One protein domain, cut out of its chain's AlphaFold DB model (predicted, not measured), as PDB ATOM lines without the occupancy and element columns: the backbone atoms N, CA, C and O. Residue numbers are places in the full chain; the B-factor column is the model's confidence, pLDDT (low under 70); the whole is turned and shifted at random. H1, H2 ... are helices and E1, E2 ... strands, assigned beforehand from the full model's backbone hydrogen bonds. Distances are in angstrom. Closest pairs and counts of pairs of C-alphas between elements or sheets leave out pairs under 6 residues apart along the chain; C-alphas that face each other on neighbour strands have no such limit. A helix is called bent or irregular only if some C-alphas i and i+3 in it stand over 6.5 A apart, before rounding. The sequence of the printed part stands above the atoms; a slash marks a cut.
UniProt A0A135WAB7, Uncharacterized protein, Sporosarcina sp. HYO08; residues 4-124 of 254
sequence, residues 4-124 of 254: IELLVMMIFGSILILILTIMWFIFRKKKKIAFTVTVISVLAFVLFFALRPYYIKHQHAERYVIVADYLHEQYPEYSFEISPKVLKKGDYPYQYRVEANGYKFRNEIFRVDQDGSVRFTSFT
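AT A GLANCE: This is residues 4 to 124 of the 254 residues of an uncharacterized protein of Sporosarcina sp. HYO08 (UniProt A0A135WAB7). A long rod with two lobes: a helical hairpin of H1 and H2a at one end, and at the other a head in which H2b packs on a strongly twisted sheet of four strands. The long, bent helix H2 joins the two lobes, and its residues 50 to 55 stand free between them. The printed part has 121 residues, with two named helices and then four named strands in the order H1 H2 E1 E2 E3 E4; the class is mixed, helices and strands. The sheet runs E1 E2 E3 E4, antiparallel throughout. The whole is extended, with a radius of gyration of the C-alphas of 21.7 A and spans of 72 by 24 by 21 A.

IN THESE COORDINATES: H1, residues 4 to 26, begins with C-alpha 4 at (40.458, -26.935, -8.205) and is 33.2 A long. H2, residues 31 to 74, was assigned as one helix by its hydrogen bonds but is bent: C-alphas 50 and 53 are 7.0 A apart. Its arms are H2a, residues 31 to 50, 28.5 A, and H2b, residues 53 to 74, 31.3 A, which ends with C-alpha 74 at (28.982, -39.068, 23.127). The strands are E1, residues 80 to 84, 12.9 A; E2, residues 95 to 100, 16.1 A; E3, residues 106 to 112, 19.6 A; and E4, residues 118 to 124, 17.8 A, ending with C-alpha 124 at (24.364, -41.318, 3.420).

HOW THE PARTS SIT: H1 and H2a form a helical hairpin and run opposite ways at a shallow tilt of 12 degrees. They touch through residues 20 to 24 of H1 and 31 to 38 of H2a alone, the closest C-alphas being those of Trp 24 and Ala 34, 5.8 A apart. H2a and H2b stand at a steep tilt of 37 degrees, only just past shallow. H2b is on the sheet at a height over the sheet of 8.0 A, and the two make two layers, a helix arm on one face of a sheet. The closest C-alphas of H2b and E3 are those of Arg 63 and Val 112, 6.2 A apart. H2b runs slantwise to the strands, at 40 degrees to E2 on the local plane. E1 to E4 make a meander, each strand the antiparallel neighbour of the one before. Within hydrogen-bond range are N 83 and O 97 across the neighbours E1 and E2, 2.9 A apart, N 98 and O 108 across E2 and E3, 2.8 A apart, and N 109 and O 122 across E3 and E4, 2.8 A apart. In H1, H2a and H2b every O i to N i+4 pair is within hydrogen-bond range. H1 and H2a are not on the sheet.

THE WHOLE: The two C-alphas farthest apart, those of Lys 29 and Glu 77, are 71.7 A apart. The printed part has no cut. No link is long; the link from E1 to E2, 10 residues, is short, and the others are tight. The mean pLDDT of the printed part is 89.4, and residue 89 is the one printed residue under 70.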
ATOM      1  N   ILE A   4      40.295 -28.188  -8.945       76.00
ATOM      2  CA  ILE A   4      40.458 -26.935  -8.205       76.00
ATOM      3  C   ILE A   4      41.871 -26.789  -7.631       76.00
ATOM      4  O   ILE A   4      42.435 -25.701  -7.682       76.00
ATOM      5  N   GLU A   5      42.491 -27.876  -7.165       72.94
ATOM      6  CA  GLU A   5      43.883 -27.839  -6.709       72.94
ATOM      7  C   GLU A   5      44.837 -27.486  -7.846       72.94
ATOM      8  O   GLU A   5      45.763 -26.708  -7.637       72.94
ATOM      9  N   LEU A   6      44.601 -28.016  -9.051       79.69
ATOM     10  CA  LEU A   6      45.403 -27.690 -10.231       79.69
ATOM     11  C   LEU A   6      45.292 -26.202 -10.585       79.69
ATOM     12  O   LEU A   6      46.308 -25.552 -10.821       79.69
ATOM     13  N   LEU A   7      44.080 -25.647 -10.537       84.44
ATOM     14  CA  LEU A   7      43.841 -24.223 -10.771       84.44
ATOM     15  C   LEU A   7      44.545 -23.350  -9.720       84.44
ATOM     16  O   LEU A   7      45.223 -22.386 -10.073       84.44
ATOM     17  N   VAL A   8      44.455 -23.719  -8.440       82.25
ATOM     18  CA  VAL A   8      45.161 -23.028  -7.349       82.25
ATOM     19  C   VAL A   8      46.676 -23.092  -7.559       82.25
ATOM     20  O   VAL A   8      47.352 -22.069  -7.453       82.25
ATOM     21  N   MET A   9      47.218 -24.256  -7.931       82.25
ATOM     22  CA  MET A   9      48.642 -24.411  -8.243       82.25
ATOM     23  C   MET A   9      49.084 -23.536  -9.417       82.25
ATOM     24  O   MET A   9      50.145 -22.918  -9.337       82.25
ATOM     25  N   MET A  10      48.272 -23.432 -10.472       86.69
ATOM     26  CA  MET A  10      48.557 -22.541 -11.599       86.69
ATOM     27  C   MET A  10      48.603 -21.078 -11.158       86.69
ATOM     28  O   MET A  10      49.569 -20.392 -11.480       86.69
ATOM     29  N   ILE A  11      47.624 -20.615 -10.373       89.75
ATOM     30  CA  ILE A  11      47.590 -19.233  -9.871       89.75
ATOM     31  C   ILE A  11      48.822 -18.934  -9.007       89.75
ATOM     32  O   ILE A  11      49.515 -17.944  -9.249       89.75
ATOM     33  N   PHE A  12      49.142 -19.798  -8.037       86.88
ATOM     34  CA  PHE A  12      50.325 -19.619  -7.190       86.88
ATOM     35  C   PHE A  12      51.625 -19.652  -8.002       86.88
ATOM     36  O   PHE A  12      52.511 -18.830  -7.766       86.88
ATOM     37  N   GLY A  13      51.726 -20.549  -8.988       88.12
ATOM     38  CA  GLY A  13      52.860 -20.608  -9.909       88.12
ATOM     39  C   GLY A  13      53.015 -19.324 -10.727       88.12
ATOM     40  O   GLY A  13      54.115 -18.779 -10.808       88.12
ATOM     41  N   SER A  14      51.920 -18.785 -11.273       91.62
ATOM     42  CA  SER A  14      51.923 -17.517 -12.014       91.62
ATOM     43  C   SER A  14      52.336 -16.331 -11.141       91.62
ATOM     44  O   SER A  14      53.162 -15.524 -11.572       91.62
ATOM     45  N   ILE A  15      51.823 -16.245  -9.908       91.56
ATOM     46  CA  ILE A  15      52.209 -15.202  -8.945       91.56
ATOM     47  C   ILE A  15      53.703 -15.309  -8.617       91.56
ATOM     48  O   ILE A  15      54.404 -14.297  -8.623       91.56
ATOM     49  N   LEU A  16      54.218 -16.523  -8.392       88.44
ATOM     50  CA  LEU A  16      55.637 -16.734  -8.112       88.44
ATOM     51  C   LEU A  16      56.520 -16.281  -9.284       88.44
ATOM     52  O   LEU A  16      57.500 -15.569  -9.069       88.44
ATOM     53  N   ILE A  17      56.160 -16.636 -10.522       91.12
ATOM     54  CA  ILE A  17      56.891 -16.205 -11.726       91.12
ATOM     55  C   ILE A  17      56.883 -14.676 -11.853       91.12
ATOM     56  O   ILE A  17      57.918 -14.080 -12.168       91.12
ATOM     57  N   LEU A  18      55.749 -14.027 -11.572       93.44
ATOM     58  CA  LEU A  18      55.639 -12.569 -11.599       93.44
ATOM     59  C   LEU A  18      56.581 -11.920 -10.571       93.44
ATOM     60  O   LEU A  18      57.342 -11.016 -10.923       93.44
ATOM     61  N   ILE A  19      56.592 -12.423  -9.331       89.25
ATOM     62  CA  ILE A  19      57.485 -11.943  -8.264       89.25
ATOM     63  C   ILE A  19      58.952 -12.120  -8.669       89.25
ATOM     64  O   ILE A  19      59.739 -11.180  -8.547       89.25
ATOM     65  N   LEU A  20      59.320 -13.290  -9.205       88.75
ATOM     66  CA  LEU A  20      60.680 -13.564  -9.677       88.75
ATOM     67  C   LEU A  20      61.091 -12.626 -10.822       88.75
ATOM     68  O   LEU A  20      62.227 -12.150 -10.850       88.75
ATOM     69  N   THR A  21      60.167 -12.303 -11.728       89.88
ATOM     70  CA  THR A  21      60.406 -11.371 -12.841       89.88
ATOM     71  C   THR A  21      60.651  -9.946 -12.337       89.88
ATOM     72  O   THR A  21      61.629  -9.307 -12.735       89.88
ATOM     73  N   ILE A  22      59.815  -9.462 -11.411       90.00
ATOM     74  CA  ILE A  22      59.977  -8.141 -10.780       90.00
ATOM     75  C   ILE A  22      61.312  -8.078 -10.032       90.00
ATOM     76  O   ILE A  22      62.086  -7.133 -10.200       90.00
ATOM     77  N   MET A  23      61.620  -9.114  -9.253       86.06
ATOM     78  CA  MET A  23      62.889  -9.234  -8.545       86.06
ATOM     79  C   MET A  23      64.087  -9.171  -9.491       86.06
ATOM     80  O   MET A  23      65.049  -8.447  -9.226       86.06
ATOM     81  N   TRP A  24      64.037  -9.891 -10.610       86.81
ATOM     82  CA  TRP A  24      65.107  -9.873 -11.601       86.81
ATOM     83  C   TRP A  24      65.329  -8.472 -12.180       86.81
ATOM     84  O   TRP A  24      66.474  -8.045 -12.362       86.81
ATOM     85  N   PHE A  25      64.244  -7.730 -12.424       89.50
ATOM     86  CA  PHE A  25      64.312  -6.353 -12.905       89.50
ATOM     87  C   PHE A  25      64.965  -5.416 -11.875       89.50
ATOM     88  O   PHE A  25      65.887  -4.672 -12.220       89.50
ATOM     89  N   ILE A  26      64.565  -5.513 -10.601       88.88
ATOM     90  CA  ILE A  26      65.121  -4.712  -9.494       88.88
ATOM     91  C   ILE A  26      66.611  -5.026  -9.279       88.88
ATOM     92  O   ILE A  26      67.444  -4.122  -9.163       88.88
ATOM     93  N   PHE A  27      66.985  -6.307  -9.287       87.25
ATOM     94  CA  PHE A  27      68.355  -6.759  -9.039       87.25
ATOM     95  C   PHE A  27      69.219  -6.870 -10.308       87.25
ATOM     96  O   PHE A  27      70.309  -7.447 -10.258       87.25
ATOM     97  N   ARG A  28      68.816  -6.243 -11.427       83.06
ATOM     98  CA  ARG A  28      69.531  -6.235 -12.724       83.06
ATOM     99  C   ARG A  28      71.045  -6.009 -12.610       83.06
ATOM    100  O   ARG A  28      71.816  -6.606 -13.362       83.06
ATOM    101  N   LYS A  29      71.479  -5.125 -11.703       88.38
ATOM    102  CA  LYS A  29      72.901  -4.776 -11.500       88.38
ATOM    103  C   LYS A  29      73.658  -5.775 -10.612       88.38
ATOM    104  O   LYS A  29      74.880  -5.838 -10.683       88.38
ATOM    105  N   LYS A  30      72.955  -6.576  -9.806       89.44
ATOM    106  CA  LYS A  30      73.517  -7.563  -8.866       89.44
ATOM    107  C   LYS A  30      73.048  -8.981  -9.219       89.44
ATOM    108  O   LYS A  30      72.459  -9.676  -8.394       89.44
ATOM    109  N   LYS A  31      73.351  -9.428 -10.446       83.50
ATOM    110  CA  LYS A  31      72.884 -10.708 -11.026       83.50
ATOM    111  C   LYS A  31      73.123 -11.940 -10.141       83.50
ATOM    112  O   LYS A  31      72.280 -12.826 -10.110       83.50
ATOM    113  N   LYS A  32      74.238 -11.986  -9.398       87.56
ATOM    114  CA  LYS A  32      74.542 -13.095  -8.473       87.56
ATOM    115  C   LYS A  32      73.492 -13.224  -7.363       87.56
ATOM    116  O   LYS A  32      73.035 -14.324  -7.100       87.56
ATOM    117  N   ILE A  33      73.067 -12.101  -6.776       87.44
ATOM    118  CA  ILE A  33      72.050 -12.085  -5.714       87.44
ATOM    119  C   ILE A  33      70.691 -12.502  -6.280       87.44
ATOM    120  O   ILE A  33      70.026 -13.348  -5.693       87.44
ATOM    121  N   ALA A  34      70.312 -11.960  -7.444       82.88
ATOM    122  CA  ALA A  34      69.065 -12.327  -8.116       82.88
ATOM    123  C   ALA A  34      68.986 -13.842  -8.363       82.88
ATOM    124  O   ALA A  34      67.990 -14.470  -8.027       82.88
ATOM    125  N   PHE A  35      70.068 -14.429  -8.882       87.50
ATOM    126  CA  PHE A  35      70.144 -15.862  -9.141       87.50
ATOM    127  C   PHE A  35      70.015 -16.695  -7.861       87.50
ATOM    128  O   PHE A  35      69.208 -17.620  -7.824       87.50
ATOM    129  N   THR A  36      70.754 -16.349  -6.801       89.81
ATOM    130  CA  THR A  36      70.674 -17.063  -5.518       89.81
ATOM    131  C   THR A  36      69.259 -17.044  -4.949       89.81
ATOM    132  O   THR A  36      68.768 -18.092  -4.535       89.81
ATOM    133  N   VAL A  37      68.573 -15.894  -4.970       87.50
ATOM    134  CA  VAL A  37      67.197 -15.828  -4.457       87.50
ATOM    135  C   VAL A  37      66.240 -16.637  -5.325       87.50
ATOM    136  O   VAL A  37      65.428 -17.374  -4.779       87.50
ATOM    137  N   THR A  38      66.358 -16.581  -6.655       87.06
ATOM    138  CA  THR A  38      65.531 -17.413  -7.542       87.06
ATOM    139  C   THR A  38      65.697 -18.898  -7.235       87.06
ATOM    140  O   THR A  38      64.699 -19.602  -7.095       87.06
ATOM    141  N   VAL A  39      66.938 -19.373  -7.084       91.56
ATOM    142  CA  VAL A  39      67.215 -20.778  -6.753       91.56
ATOM    143  C   VAL A  39      66.588 -21.153  -5.411       91.56
ATOM    144  O   VAL A  39      65.899 -22.167  -5.337       91.56
ATOM    145  N   ILE A  40      66.759 -20.325  -4.376       93.81
ATOM    146  CA  ILE A  40      66.170 -20.566  -3.050       93.81
ATOM    147  C   ILE A  40      64.638 -20.604  -3.125       93.81
ATOM    148  O   ILE A  40      64.029 -21.518  -2.577       93.81
ATOM    149  N   SER A  41      64.010 -19.660  -3.831       87.19
ATOM    150  CA  SER A  41      62.551 -19.592  -3.971       87.19
ATOM    151  C   SER A  41      61.978 -20.801  -4.705       87.19
ATOM    152  O   SER A  41      60.975 -21.363  -4.271       87.19
ATOM    153  N   VAL A  42      62.618 -21.233  -5.797       88.38
ATOM    154  CA  VAL A  42      62.204 -22.441  -6.527       88.38
ATOM    155  C   VAL A  42      62.375 -23.678  -5.647       88.38
ATOM    156  O   VAL A  42      61.469 -24.505  -5.588       88.38
ATOM    157  N   LEU A  43      63.489 -23.787  -4.917       94.31
ATOM    158  CA  LEU A  43      63.731 -24.908  -4.009       94.31
ATOM    159  C   LEU A  43      62.677 -24.964  -2.891       94.31
ATOM    160  O   LEU A  43      62.125 -26.028  -2.625       94.31
ATOM    161  N   ALA A  44      62.355 -23.820  -2.280       91.00
ATOM    162  CA  ALA A  44      61.323 -23.709  -1.251       91.00
ATOM    163  C   ALA A  44      59.932 -24.069  -1.791       91.00
ATOM    164  O   ALA A  44      59.178 -24.776  -1.125       91.00
ATOM    165  N   PHE A  45      59.608 -23.638  -3.014       86.31
ATOM    166  CA  PHE A  45      58.360 -23.996  -3.684       86.31
ATOM    167  C   PHE A  45      58.268 -25.507  -3.914       86.31
ATOM    168  O   PHE A  45      57.300 -26.134  -3.495       86.31
ATOM    169  N   VAL A  46      59.299 -26.118  -4.506       89.69
ATOM    170  CA  VAL A  46      59.343 -27.574  -4.725       89.69
ATOM    171  C   VAL A  46      59.218 -28.329  -3.400       89.69
ATOM    172  O   VAL A  46      58.435 -29.273  -3.313       89.69
ATOM    173  N   LEU A  47      59.926 -27.889  -2.355       93.31
ATOM    174  CA  LEU A  47      59.866 -28.508  -1.033       93.31
ATOM    175  C   LEU A  47      58.470 -28.392  -0.404       93.31
ATOM    176  O   LEU A  47      57.967 -29.372   0.137       93.31
ATOM    177  N   PHE A  48      57.814 -27.235  -0.520       88.38
ATOM    178  CA  PHE A  48      56.438 -27.045  -0.058       88.38
ATOM    179  C   PHE A  48      55.482 -28.049  -0.715       88.38
ATOM    180  O   PHE A  48      54.696 -28.696  -0.024       88.38
ATOM    181  N   PHE A  49      55.586 -28.244  -2.033       85.06
ATOM    182  CA  PHE A  49      54.761 -29.225  -2.744       85.06
ATOM    183  C   PHE A  49      55.095 -30.668  -2.378       85.06
ATOM    184  O   PHE A  49      54.178 -31.476  -2.235       85.06
ATOM    185  N   ALA A  50      56.375 -30.985  -2.188       89.06
ATOM    186  CA  ALA A  50      56.805 -32.309  -1.754       89.06
ATOM    187  C   ALA A  50      56.304 -32.646  -0.336       89.06
ATOM    188  O   ALA A  50      55.920 -33.785  -0.077       89.06
ATOM    189  N   LEU A  51      56.259 -31.660   0.567       91.50
ATOM    190  CA  LEU A  51      55.821 -31.837   1.957       91.50
ATOM    191  C   LEU A  51      54.301 -31.711   2.151       91.50
ATOM    192  O   LEU A  51      53.767 -32.227   3.133       91.50
ATOM    193  N   ARG A  52      53.574 -31.071   1.224       84.81
ATOM    194  CA  ARG A  52      52.119 -30.860   1.328       84.81
ATOM    195  C   ARG A  52      51.320 -32.153   1.578       84.81
ATOM    196  O   ARG A  52      50.467 -32.122   2.463       84.81
ATOM    197  N   PRO A  53      51.561 -33.285   0.882       83.06
ATOM    198  CA  PRO A  53      50.841 -34.531   1.155       83.06
ATOM    199  C   PRO A  53      51.046 -35.036   2.587       83.06
ATOM    200  O   PRO A  53      50.101 -35.521   3.205       83.06
ATOM    201  N   TYR A  54      52.260 -34.884   3.129       88.94
ATOM    202  CA  TYR A  54      52.571 -35.261   4.507       88.94
ATOM    203  C   TYR A  54      51.805 -34.391   5.506       88.94
ATOM    204  O   TYR A  54      51.188 -34.916   6.429       88.94
ATOM    205  N   TYR A  55      51.771 -33.077   5.274       87.44
ATOM    206  CA  TYR A  55      51.027 -32.144   6.120       87.44
ATOM    207  C   TYR A  55      49.519 -32.433   6.118       87.44
ATOM    208  O   TYR A  55      48.903 -32.499   7.176       87.44
ATOM    209  N   ILE A  56      48.931 -32.697   4.946       84.69
ATOM    210  CA  ILE A  56      47.512 -33.075   4.831       84.69
ATOM    211  C   ILE A  56      47.237 -34.380   5.585       84.69
ATOM    212  O   ILE A  56      46.265 -34.464   6.333       84.69
ATOM    213  N   LYS A  57      48.103 -35.392   5.430       86.69
ATOM    214  CA  LYS A  57      47.971 -36.663   6.152       86.69
ATOM    215  C   LYS A  57      48.034 -36.458   7.668       86.69
ATOM    216  O   LYS A  57      47.237 -37.056   8.381       86.69
ATOM    217  N   HIS A  58      48.941 -35.605   8.142       90.75
ATOM    218  CA  HIS A  58      49.055 -35.263   9.558       90.75
ATOM    219  C   HIS A  58      47.779 -34.604  10.086       90.75
ATOM    220  O   HIS A  58      47.218 -35.064  11.073       90.75
ATOM    221  N   GLN A  59      47.260 -33.598   9.378       90.38
ATOM    222  CA  GLN A  59      46.021 -32.918   9.766       90.38
ATOM    223  C   GLN A  59      44.808 -33.854   9.773       90.38
ATOM    224  O   GLN A  59      43.927 -33.721  10.621       90.38
ATOM    225  N   HIS A  60      44.749 -34.811   8.843       90.12
ATOM    226  CA  HIS A  60      43.722 -35.849   8.872       90.12
ATOM    227  C   HIS A  60      43.882 -36.792  10.064       90.12
ATOM    228  O   HIS A  60      42.881 -37.132  10.678       90.12
ATOM    229  N   ALA A  61      45.107 -37.187  10.419       92.31
ATOM    230  CA  ALA A  61      45.347 -38.033  11.586       92.31
ATOM    231  C   ALA A  61      44.952 -37.328  12.894       92.31
ATOM    232  O   ALA A  61      44.258 -37.919  13.714       92.31
ATOM    233  N   GLU A  62      45.309 -36.053  13.062       94.75
ATOM    234  CA  GLU A  62      44.908 -35.262  14.235       94.75
ATOM    235  C   GLU A  62      43.383 -35.149  14.342       94.75
ATOM    236  O   GLU A  62      42.802 -35.410  15.390       94.75
ATOM    237  N   ARG A  63      42.712 -34.806  13.239       95.25
ATOM    238  CA  ARG A  63      41.249 -34.663  13.226       95.25
ATOM    239  C   ARG A  63      40.521 -35.996  13.352       95.25
ATOM    240  O   ARG A  63      39.421 -36.021  13.882       95.25
ATOM    241  N   TYR A  64      41.117 -37.085  12.877       96.06
ATOM    242  CA  TYR A  64      40.592 -38.428  13.090       96.06
ATOM    243  C   TYR A  64      40.506 -38.744  14.584       96.06
ATOM    244  O   TYR A  64      39.457 -39.190  15.034       96.06
ATOM    245  N   VAL A  65      41.569 -38.456  15.346       97.38
ATOM    246  CA  VAL A  65      41.585 -38.664  16.804       97.38
ATOM    247  C   VAL A  65      40.476 -37.851  17.471       97.38
ATOM    248  O   VAL A  65      39.701 -38.411  18.230       97.38
ATOM    249  N   ILE A  66      40.304 -36.582  17.087       97.88
ATOM    250  CA  ILE A  66      39.231 -35.726  17.621       97.88
ATOM    251  C   ILE A  66      37.833 -36.324  17.373       97.88
ATOM    252  O   ILE A  66      36.996 -36.309  18.272       97.88
ATOM    253  N   VAL A  67      37.556 -36.847  16.171       97.62
ATOM    254  CA  VAL A  67      36.262 -37.504  15.886       97.62
ATOM    255  C   VAL A  67      36.112 -38.788  16.687       97.62
ATOM    256  O   VAL A  67      35.030 -39.039  17.204       97.62
ATOM    257  N   ALA A  68      37.167 -39.595  16.779       97.81
ATOM    258  CA  ALA A  68      37.136 -40.844  17.530       97.81
ATOM    259  C   ALA A  68      36.842 -40.595  19.016       97.81
ATOM    260  O   ALA A  68      35.947 -41.234  19.565       97.81
ATOM    261  N   ASP A  69      37.522 -39.622  19.623       98.12
ATOM    262  CA  ASP A  69      37.311 -39.228  21.017       98.12
ATOM    263  C   ASP A  69      35.888 -38.693  21.221       98.12
ATOM    264  O   ASP A  69      35.174 -39.164  22.102       98.12
ATOM    265  N   TYR A  70      35.424 -37.790  20.347       97.81
ATOM    266  CA  TYR A  70      34.053 -37.271  20.391       97.81
ATOM    267  C   TYR A  70      33.006 -38.390  20.332       97.81
ATOM    268  O   TYR A  70      32.064 -38.398  21.121       97.81
ATOM    269  N   LEU A  71      33.156 -39.342  19.408       97.50
ATOM    270  CA  LEU A  71      32.216 -40.453  19.270       97.50
ATOM    271  C   LEU A  71      32.254 -41.376  20.489       97.50
ATOM    272  O   LEU A  71      31.199 -41.808  20.941       97.50
ATOM    273  N   HIS A  72      33.439 -41.638  21.042       96.94
ATOM    274  CA  HIS A  72      33.586 -42.448  22.248       96.94
ATOM    275  C   HIS A  72      32.948 -41.786  23.478       96.94
ATOM    276  O   HIS A  72      32.344 -42.470  24.299       96.94
ATOM    277  N   GLU A  73      33.050 -40.460  23.596       97.31
ATOM    278  CA  GLU A  73      32.440 -39.704  24.692       97.31
ATOM    279  C   GLU A  73      30.919 -39.582  24.555       97.31
ATOM    280  O   GLU A  73      30.205 -39.722  25.546       97.31
ATOM    281  N   GLN A  74      30.416 -39.291  23.350       96.19
ATOM    282  CA  GLN A  74      28.982 -39.068  23.127       96.19
ATOM    283  C   GLN A  74      28.184 -40.366  23.006       96.19
ATOM    284  O   GLN A  74      27.022 -40.401  23.397       96.19
ATOM    285  N   TYR A  75      28.801 -41.424  22.481       94.88
ATOM    286  CA  TYR A  75      28.142 -42.689  22.175       94.88
ATOM    287  C   TYR A  75      28.980 -43.883  22.670       94.88
ATOM    288  O   TYR A  75      29.438 -44.708  21.872       94.88
ATOM    289  N   PRO A  76      29.209 -43.993  23.991       95.25
ATOM    290  CA  PRO A  76      30.160 -44.946  24.569       95.25
ATOM    291  C   PRO A  76      29.775 -46.419  24.376       95.25
ATOM    292  O   PRO A  76      30.628 -47.297  24.503       95.25
ATOM    293  N   GLU A  77      28.505 -46.702  24.086       94.19
ATOM    294  CA  GLU A  77      27.986 -48.063  23.907       94.19
ATOM    295  C   GLU A  77      28.263 -48.634  22.510       94.19
ATOM    296  O   GLU A  77      28.083 -49.833  22.284       94.19
ATOM    297  N   TYR A  78      28.728 -47.803  21.571       93.25
ATOM    298  CA  TYR A  78      28.911 -48.194  20.180       93.25
ATOM    299  C   TYR A  78      30.378 -48.209  19.766       93.25
ATOM    300  O   TYR A  78      31.218 -47.424  20.204       93.25
ATOM    301  N   SER A  79      30.677 -49.134  18.862       94.94
ATOM    302  CA  SER A  79      31.938 -49.196  18.138       94.94
ATOM    303  C   SER A  79      31.779 -48.516  16.784       94.94
ATOM    304  O   SER A  79      30.739 -48.648  16.138       94.94
ATOM    305  N   PHE A  80      32.808 -47.799  16.337       95.75
ATOM    306  CA  PHE A  80      32.738 -47.021  15.106       95.75
ATOM    307  C   PHE A  80      33.857 -47.389  14.140       95.75
ATOM    308  O   PHE A  80      35.033 -47.407  14.509       95.75
ATOM    309  N   GLU A  81      33.496 -47.604  12.878       95.44
ATOM    310  CA  GLU A  81      34.436 -47.572  11.766       95.44
ATOM    311  C   GLU A  81      34.446 -46.160  11.171       95.44
ATOM    312  O   GLU A  81      33.454 -45.666  10.634       95.44
ATOM    313  N   ILE A  82      35.587 -45.482  11.297       95.31
ATOM    314  CA  ILE A  82      35.765 -44.100  10.851       95.31
ATOM    315  C   ILE A  82      36.683 -44.106   9.631       95.31
ATOM    316  O   ILE A  82      37.829 -44.558   9.700       95.31
ATOM    317  N   SER A  83      36.218 -43.547   8.518       93.19
ATOM    318  CA  SER A  83      37.001 -43.422   7.287       93.19
ATOM    319  C   SER A  83      36.925 -42.003   6.712       93.19
ATOM    320  O   SER A  83      35.899 -41.330   6.827       93.19
ATOM    321  N   PRO A  84      37.996 -41.477   6.087       90.88
ATOM    322  CA  PRO A  84      37.920 -40.192   5.400       90.88
ATOM    323  C   PRO A  84      36.890 -40.242   4.266       90.88
ATOM    324  O   PRO A  84      36.917 -41.151   3.432       90.88
ATOM    325  N   LYS A  85      36.008 -39.240   4.181       85.56
ATOM    326  CA  LYS A  85      35.069 -39.132   3.059       85.56
ATOM    327  C   LYS A  85      35.856 -38.929   1.763       85.56
ATOM    328  O   LYS A  85      36.703 -38.039   1.669       85.56
ATOM    329  N   VAL A  86      35.543 -39.721   0.737       80.06
ATOM    330  CA  VAL A  86      36.076 -39.502  -0.613       80.06
ATOM    331  C   VAL A  86      35.544 -38.165  -1.128       80.06
ATOM    332  O   VAL A  86      34.364 -38.045  -1.450       80.06
ATOM    333  N   LEU A  87      36.421 -37.162  -1.186       74.38
ATOM    334  CA  LEU A  87      36.061 -35.798  -1.567       74.38
ATOM    335  C   LEU A  87      35.663 -35.729  -3.049       74.38
ATOM    336  O   LEU A  87      36.475 -35.985  -3.943       74.38
ATOM    337  N   LYS A  88      34.423 -35.325  -3.313       74.75
ATOM    338  CA  LYS A  88      33.929 -34.900  -4.626       74.75
ATOM    339  C   LYS A  88      34.091 -33.385  -4.784       74.75
ATOM    340  O   LYS A  88      34.370 -32.646  -3.840       74.75
ATOM    341  N   LYS A  89      33.940 -32.887  -6.016       66.62
ATOM    342  CA  LYS A  89      33.994 -31.444  -6.295       66.62
ATOM    343  C   LYS A  89      32.909 -30.725  -5.480       66.62
ATOM    344  O   LYS A  89      31.734 -30.990  -5.689       66.62
ATOM    345  N   GLY A  90      33.317 -29.803  -4.607       70.31
ATOM    346  CA  GLY A  90      32.416 -29.052  -3.723       70.31
ATOM    347  C   GLY A  90      32.347 -29.576  -2.285       70.31
ATOM    348  O   GLY A  90      31.794 -28.885  -1.438       70.31
ATOM    349  N   ASP A  91      32.941 -30.737  -1.990       74.88
ATOM    350  CA  ASP A  91      33.015 -31.236  -0.616       74.88
ATOM    351  C   ASP A  91      33.962 -30.392   0.246       74.88
ATOM    352  O   ASP A  91      34.992 -29.883  -0.213       74.88
ATOM    353  N   TYR A  92      33.625 -30.290   1.531       76.94
ATOM    354  CA  TYR A  92      34.499 -29.686   2.526       76.94
ATOM    355  C   TYR A  92      35.620 -30.662   2.903       76.94
ATOM    356  O   TYR A  92      35.360 -31.857   3.067       76.94
ATOM    357  N   PRO A  93      36.862 -30.183   3.089       81.00
ATOM    358  CA  PRO A  93      37.924 -31.029   3.610       81.00
ATOM    359  C   PRO A  93      37.592 -31.488   5.039       81.00
ATOM    360  O   PRO A  93      36.799 -30.854   5.740       81.00
ATOM    361  N   TYR A  94      38.243 -32.567   5.476       88.25
ATOM    362  CA  TYR A  94      38.134 -33.102   6.844       88.25
ATOM    363  C   TYR A  94      36.733 -33.585   7.237       88.25
ATOM    364  O   TYR A  94      36.317 -33.453   8.389       88.25
ATOM    365  N   GLN A  95      36.018 -34.143   6.262       93.00
ATOM    366  CA  GLN A  95      34.814 -34.922   6.506       93.00
ATOM    367  C   GLN A  95      35.162 -36.398   6.692       93.00
ATOM    368  O   GLN A  95      35.992 -36.950   5.963       93.00
ATOM    369  N   TYR A  96      34.494 -37.029   7.647       94.88
ATOM    370  CA  TYR A  96      34.660 -38.423   8.015       94.88
ATOM    371  C   TYR A  96      33.326 -39.128   7.872       94.88
ATOM    372  O   TYR A  96      32.307 -38.643   8.359       94.88
ATOM    373  N   ARG A  97      33.354 -40.256   7.173       94.44
ATOM    374  CA  ARG A  97      32.284 -41.235   7.177       94.44
ATOM    375  C   ARG A  97      32.435 -42.083   8.433       94.44
ATOM    376  O   ARG A  97      33.531 -42.573   8.700       94.44
ATOM    377  N   VAL A  98      31.346 -42.234   9.165       95.06
ATOM    378  CA  VAL A  98      31.278 -42.983  10.411       95.06
ATOM    379  C   VAL A  98      30.178 -44.026  10.281       95.06
ATOM    380  O   VAL A  98      29.020 -43.689  10.030       95.06
ATOM    381  N   GLU A  99      30.563 -45.283  10.440       93.50
ATOM    382  CA  GLU A  99      29.671 -46.438  10.466       93.50
ATOM    383  C   GLU A  99      29.664 -47.012  11.883       93.50
ATOM    384  O   GLU A  99      30.725 -47.235  12.466       93.50
ATOM    385  N   ALA A 100      28.482 -47.217  12.463       93.12
ATOM    386  CA  ALA A 100      28.345 -47.712  13.831       93.12
ATOM    387  C   ALA A 100      28.065 -49.213  13.840       93.12
ATOM    388  O   ALA A 100      27.143 -49.664  13.174       93.12
ATOM    389  N   ASN A 101      28.825 -49.990  14.612       87.44
ATOM    390  CA  ASN A 101      28.623 -51.427  14.843       87.44
ATOM    391  C   ASN A 101      28.493 -52.281  13.563       87.44
ATOM    392  O   ASN A 101      27.824 -53.313  13.575       87.44
ATOM    393  N   GLY A 102      29.100 -51.858  12.448       80.06
ATOM    394  CA  GLY A 102      28.926 -52.518  11.145       80.06
ATOM    395  C   GLY A 102      27.511 -52.383  10.563       80.06
ATOM    396  O   GLY A 102      27.102 -53.182   9.713       80.06
ATOM    397  N   TYR A 103      26.731 -51.416  11.054       83.50
ATOM    398  CA  TYR A 103      25.422 -51.076  10.523       83.50
ATOM    399  C   TYR A 103      25.584 -50.395   9.167       83.50
ATOM    400  O   TYR A 103      25.764 -49.185   9.035       83.50
ATOM    401  N   LYS A 104      25.484 -51.213   8.129       82.56
ATOM    402  CA  LYS A 104      25.779 -50.802   6.762       82.56
ATOM    403  C   LYS A 104      24.745 -49.850   6.144       82.56
ATOM    404  O   LYS A 104      25.059 -49.194   5.156       82.56
ATOM    405  N   PHE A 105      23.519 -49.753   6.670       82.94
ATOM    406  CA  PHE A 105      22.421 -49.054   5.978       82.94
ATOM    407  C   PHE A 105      22.435 -47.531   6.124       82.94
ATOM    408  O   PHE A 105      21.815 -46.843   5.309       82.94
ATOM    409  N   ARG A 106      23.178 -46.989   7.095       87.94
ATOM    410  CA  ARG A 106      23.334 -45.545   7.291       87.94
ATOM    411  C   ARG A 106      24.753 -45.226   7.733       87.94
ATOM    412  O   ARG A 106      25.246 -45.750   8.721       87.94
ATOM    413  N   ASN A 107      25.389 -44.323   7.001       90.94
ATOM    414  CA  ASN A 107      26.685 -43.774   7.348       90.94
ATOM    415  C   ASN A 107      26.521 -42.312   7.739       90.94
ATOM    416  O   ASN A 107      26.001 -41.516   6.952       90.94
ATOM    417  N   GLU A 108      27.030 -41.947   8.905       93.69
ATOM    418  CA  GLU A 108      27.010 -40.566   9.365       93.69
ATOM    419  C   GLU A 108      28.235 -39.817   8.843       93.69
ATOM    420  O   GLU A 108      29.345 -40.350   8.801       93.69
ATOM    421  N   ILE A 109      28.051 -38.565   8.424       94.75
ATOM    422  CA  ILE A 109      29.137 -37.710   7.950       94.75
ATOM    423  C   ILE A 109      29.387 -36.610   8.974       94.75
ATOM    424  O   ILE A 109      28.603 -35.663   9.112       94.75
ATOM    425  N   PHE A 110      30.536 -36.698   9.632       96.31
ATOM    426  CA  PHE A 110      31.015 -35.693  10.572       96.31
ATOM    427  C   PHE A 110      32.096 -34.824   9.936       96.31
ATOM    428  O   PHE A 110      32.895 -35.287   9.123       96.31
ATOM    429  N   ARG A 111      32.147 -33.550  10.319       95.25
ATOM    430  CA  ARG A 111      33.237 -32.629   9.991       95.25
ATOM    431  C   ARG A 111      33.915 -32.181  11.274       95.25
ATOM    432  O   ARG A 111      33.235 -31.828  12.232       95.25
ATOM    433  N   VAL A 112      35.242 -32.119  11.238       96.06
ATOM    434  CA  VAL A 112      36.026 -31.404  12.253       96.06
ATOM    435  C   VAL A 112      36.416 -30.055  11.692       96.06
ATOM    436  O   VAL A 112      36.996 -29.994  10.602       96.06
ATOM    437  N   ASP A 113      36.117 -28.977  12.402       93.69
ATOM    438  CA  ASP A 113      36.498 -27.627  11.997       93.69
ATOM    439  C   ASP A 113      37.931 -27.272  12.428       93.69
ATOM    440  O   ASP A 113      38.697 -28.109  12.902       93.69
ATOM    441  N   GLN A 114      38.370 -26.044  12.146       90.44
ATOM    442  CA  GLN A 114      39.737 -25.607  12.467       90.44
ATOM    443  C   GLN A 114      39.978 -25.421  13.968       90.44
ATOM    444  O   GLN A 114      41.121 -25.532  14.400       90.44
ATOM    445  N   ASP A 115      38.927 -25.150  14.737       94.62
ATOM    446  CA  ASP A 115      38.961 -25.001  16.195       94.62
ATOM    447  C   ASP A 115      38.871 -26.343  16.941       94.62
ATOM    448  O   ASP A 115      38.893 -26.361  18.168       94.62
ATOM    449  N   GLY A 116      38.779 -27.461  16.213       95.00
ATOM    450  CA  GLY A 116      38.617 -28.798  16.782       95.00
ATOM    451  C   GLY A 116      37.170 -29.176  17.100       95.00
ATOM    452  O   GLY A 116      36.939 -30.291  17.555       95.00
ATOM    453  N   SER A 117      36.186 -28.309  16.834       96.50
ATOM    454  CA  SER A 117      34.779 -28.669  17.028       96.50
ATOM    455  C   SER A 117      34.330 -29.743  16.031       96.50
ATOM    456  O   SER A 117      34.694 -29.717  14.848       96.50
ATOM    457  N   VAL A 118      33.539 -30.702  16.521       97.19
ATOM    458  CA  VAL A 118      32.957 -31.787  15.725       97.19
ATOM    459  C   VAL A 118      31.500 -31.461  15.436       97.19
ATOM    460  O   VAL A 118      30.733 -31.133  16.340       97.19
ATOM    461  N   ARG A 119      31.107 -31.541  14.163       96.12
ATOM    462  CA  ARG A 119      29.727 -31.310  13.728       96.12
ATOM    463  C   ARG A 119      29.243 -32.426  12.829       96.12
ATOM    464  O   ARG A 119      29.913 -32.784  11.860       96.12
ATOM    465  N   PHE A 120      28.043 -32.910  13.109       95.06
ATOM    466  CA  PHE A 120      27.280 -33.676  12.138       95.06
ATOM    467  C   PHE A 120      26.941 -32.789  10.933       95.06
ATOM    468  O   PHE A 120      26.636 -31.605  11.089       95.06
ATOM    469  N   THR A 121      27.042 -33.338   9.725       92.88
ATOM    470  CA  THR A 121      26.790 -32.578   8.490       92.88
ATOM    471  C   THR A 121      25.682 -33.173   7.644       92.88
ATOM    472  O   THR A 121      24.842 -32.436   7.138       92.88
ATOM    473  N   SER A 122      25.688 -34.488   7.472       91.81
ATOM    474  CA  SER A 122      24.696 -35.223   6.694       91.81
ATOM    475  C   SER A 122      24.852 -36.708   6.979       91.81
ATOM    476  O   SER A 122      25.875 -37.122   7.518       91.81
ATOM    477  N   PHE A 123      23.925 -37.521   6.499       91.38
ATOM    478  CA  PHE A 123      24.100 -38.965   6.418       91.38
ATOM    479  C   PHE A 123      24.052 -39.422   4.959       91.38
ATOM    480  O   PHE A 123      23.601 -38.692   4.073       91.38
ATOM    481  N   THR A 124      24.558 -40.619   4.694       86.62
ATOM    482  CA  THR A 124      24.364 -41.318   3.420       86.62
ATOM    483  C   THR A 124      23.849 -42.710   3.713       86.62
ATOM    484  O   THR A 124      24.426 -43.408   4.546       86.62
TER     485      THR A 124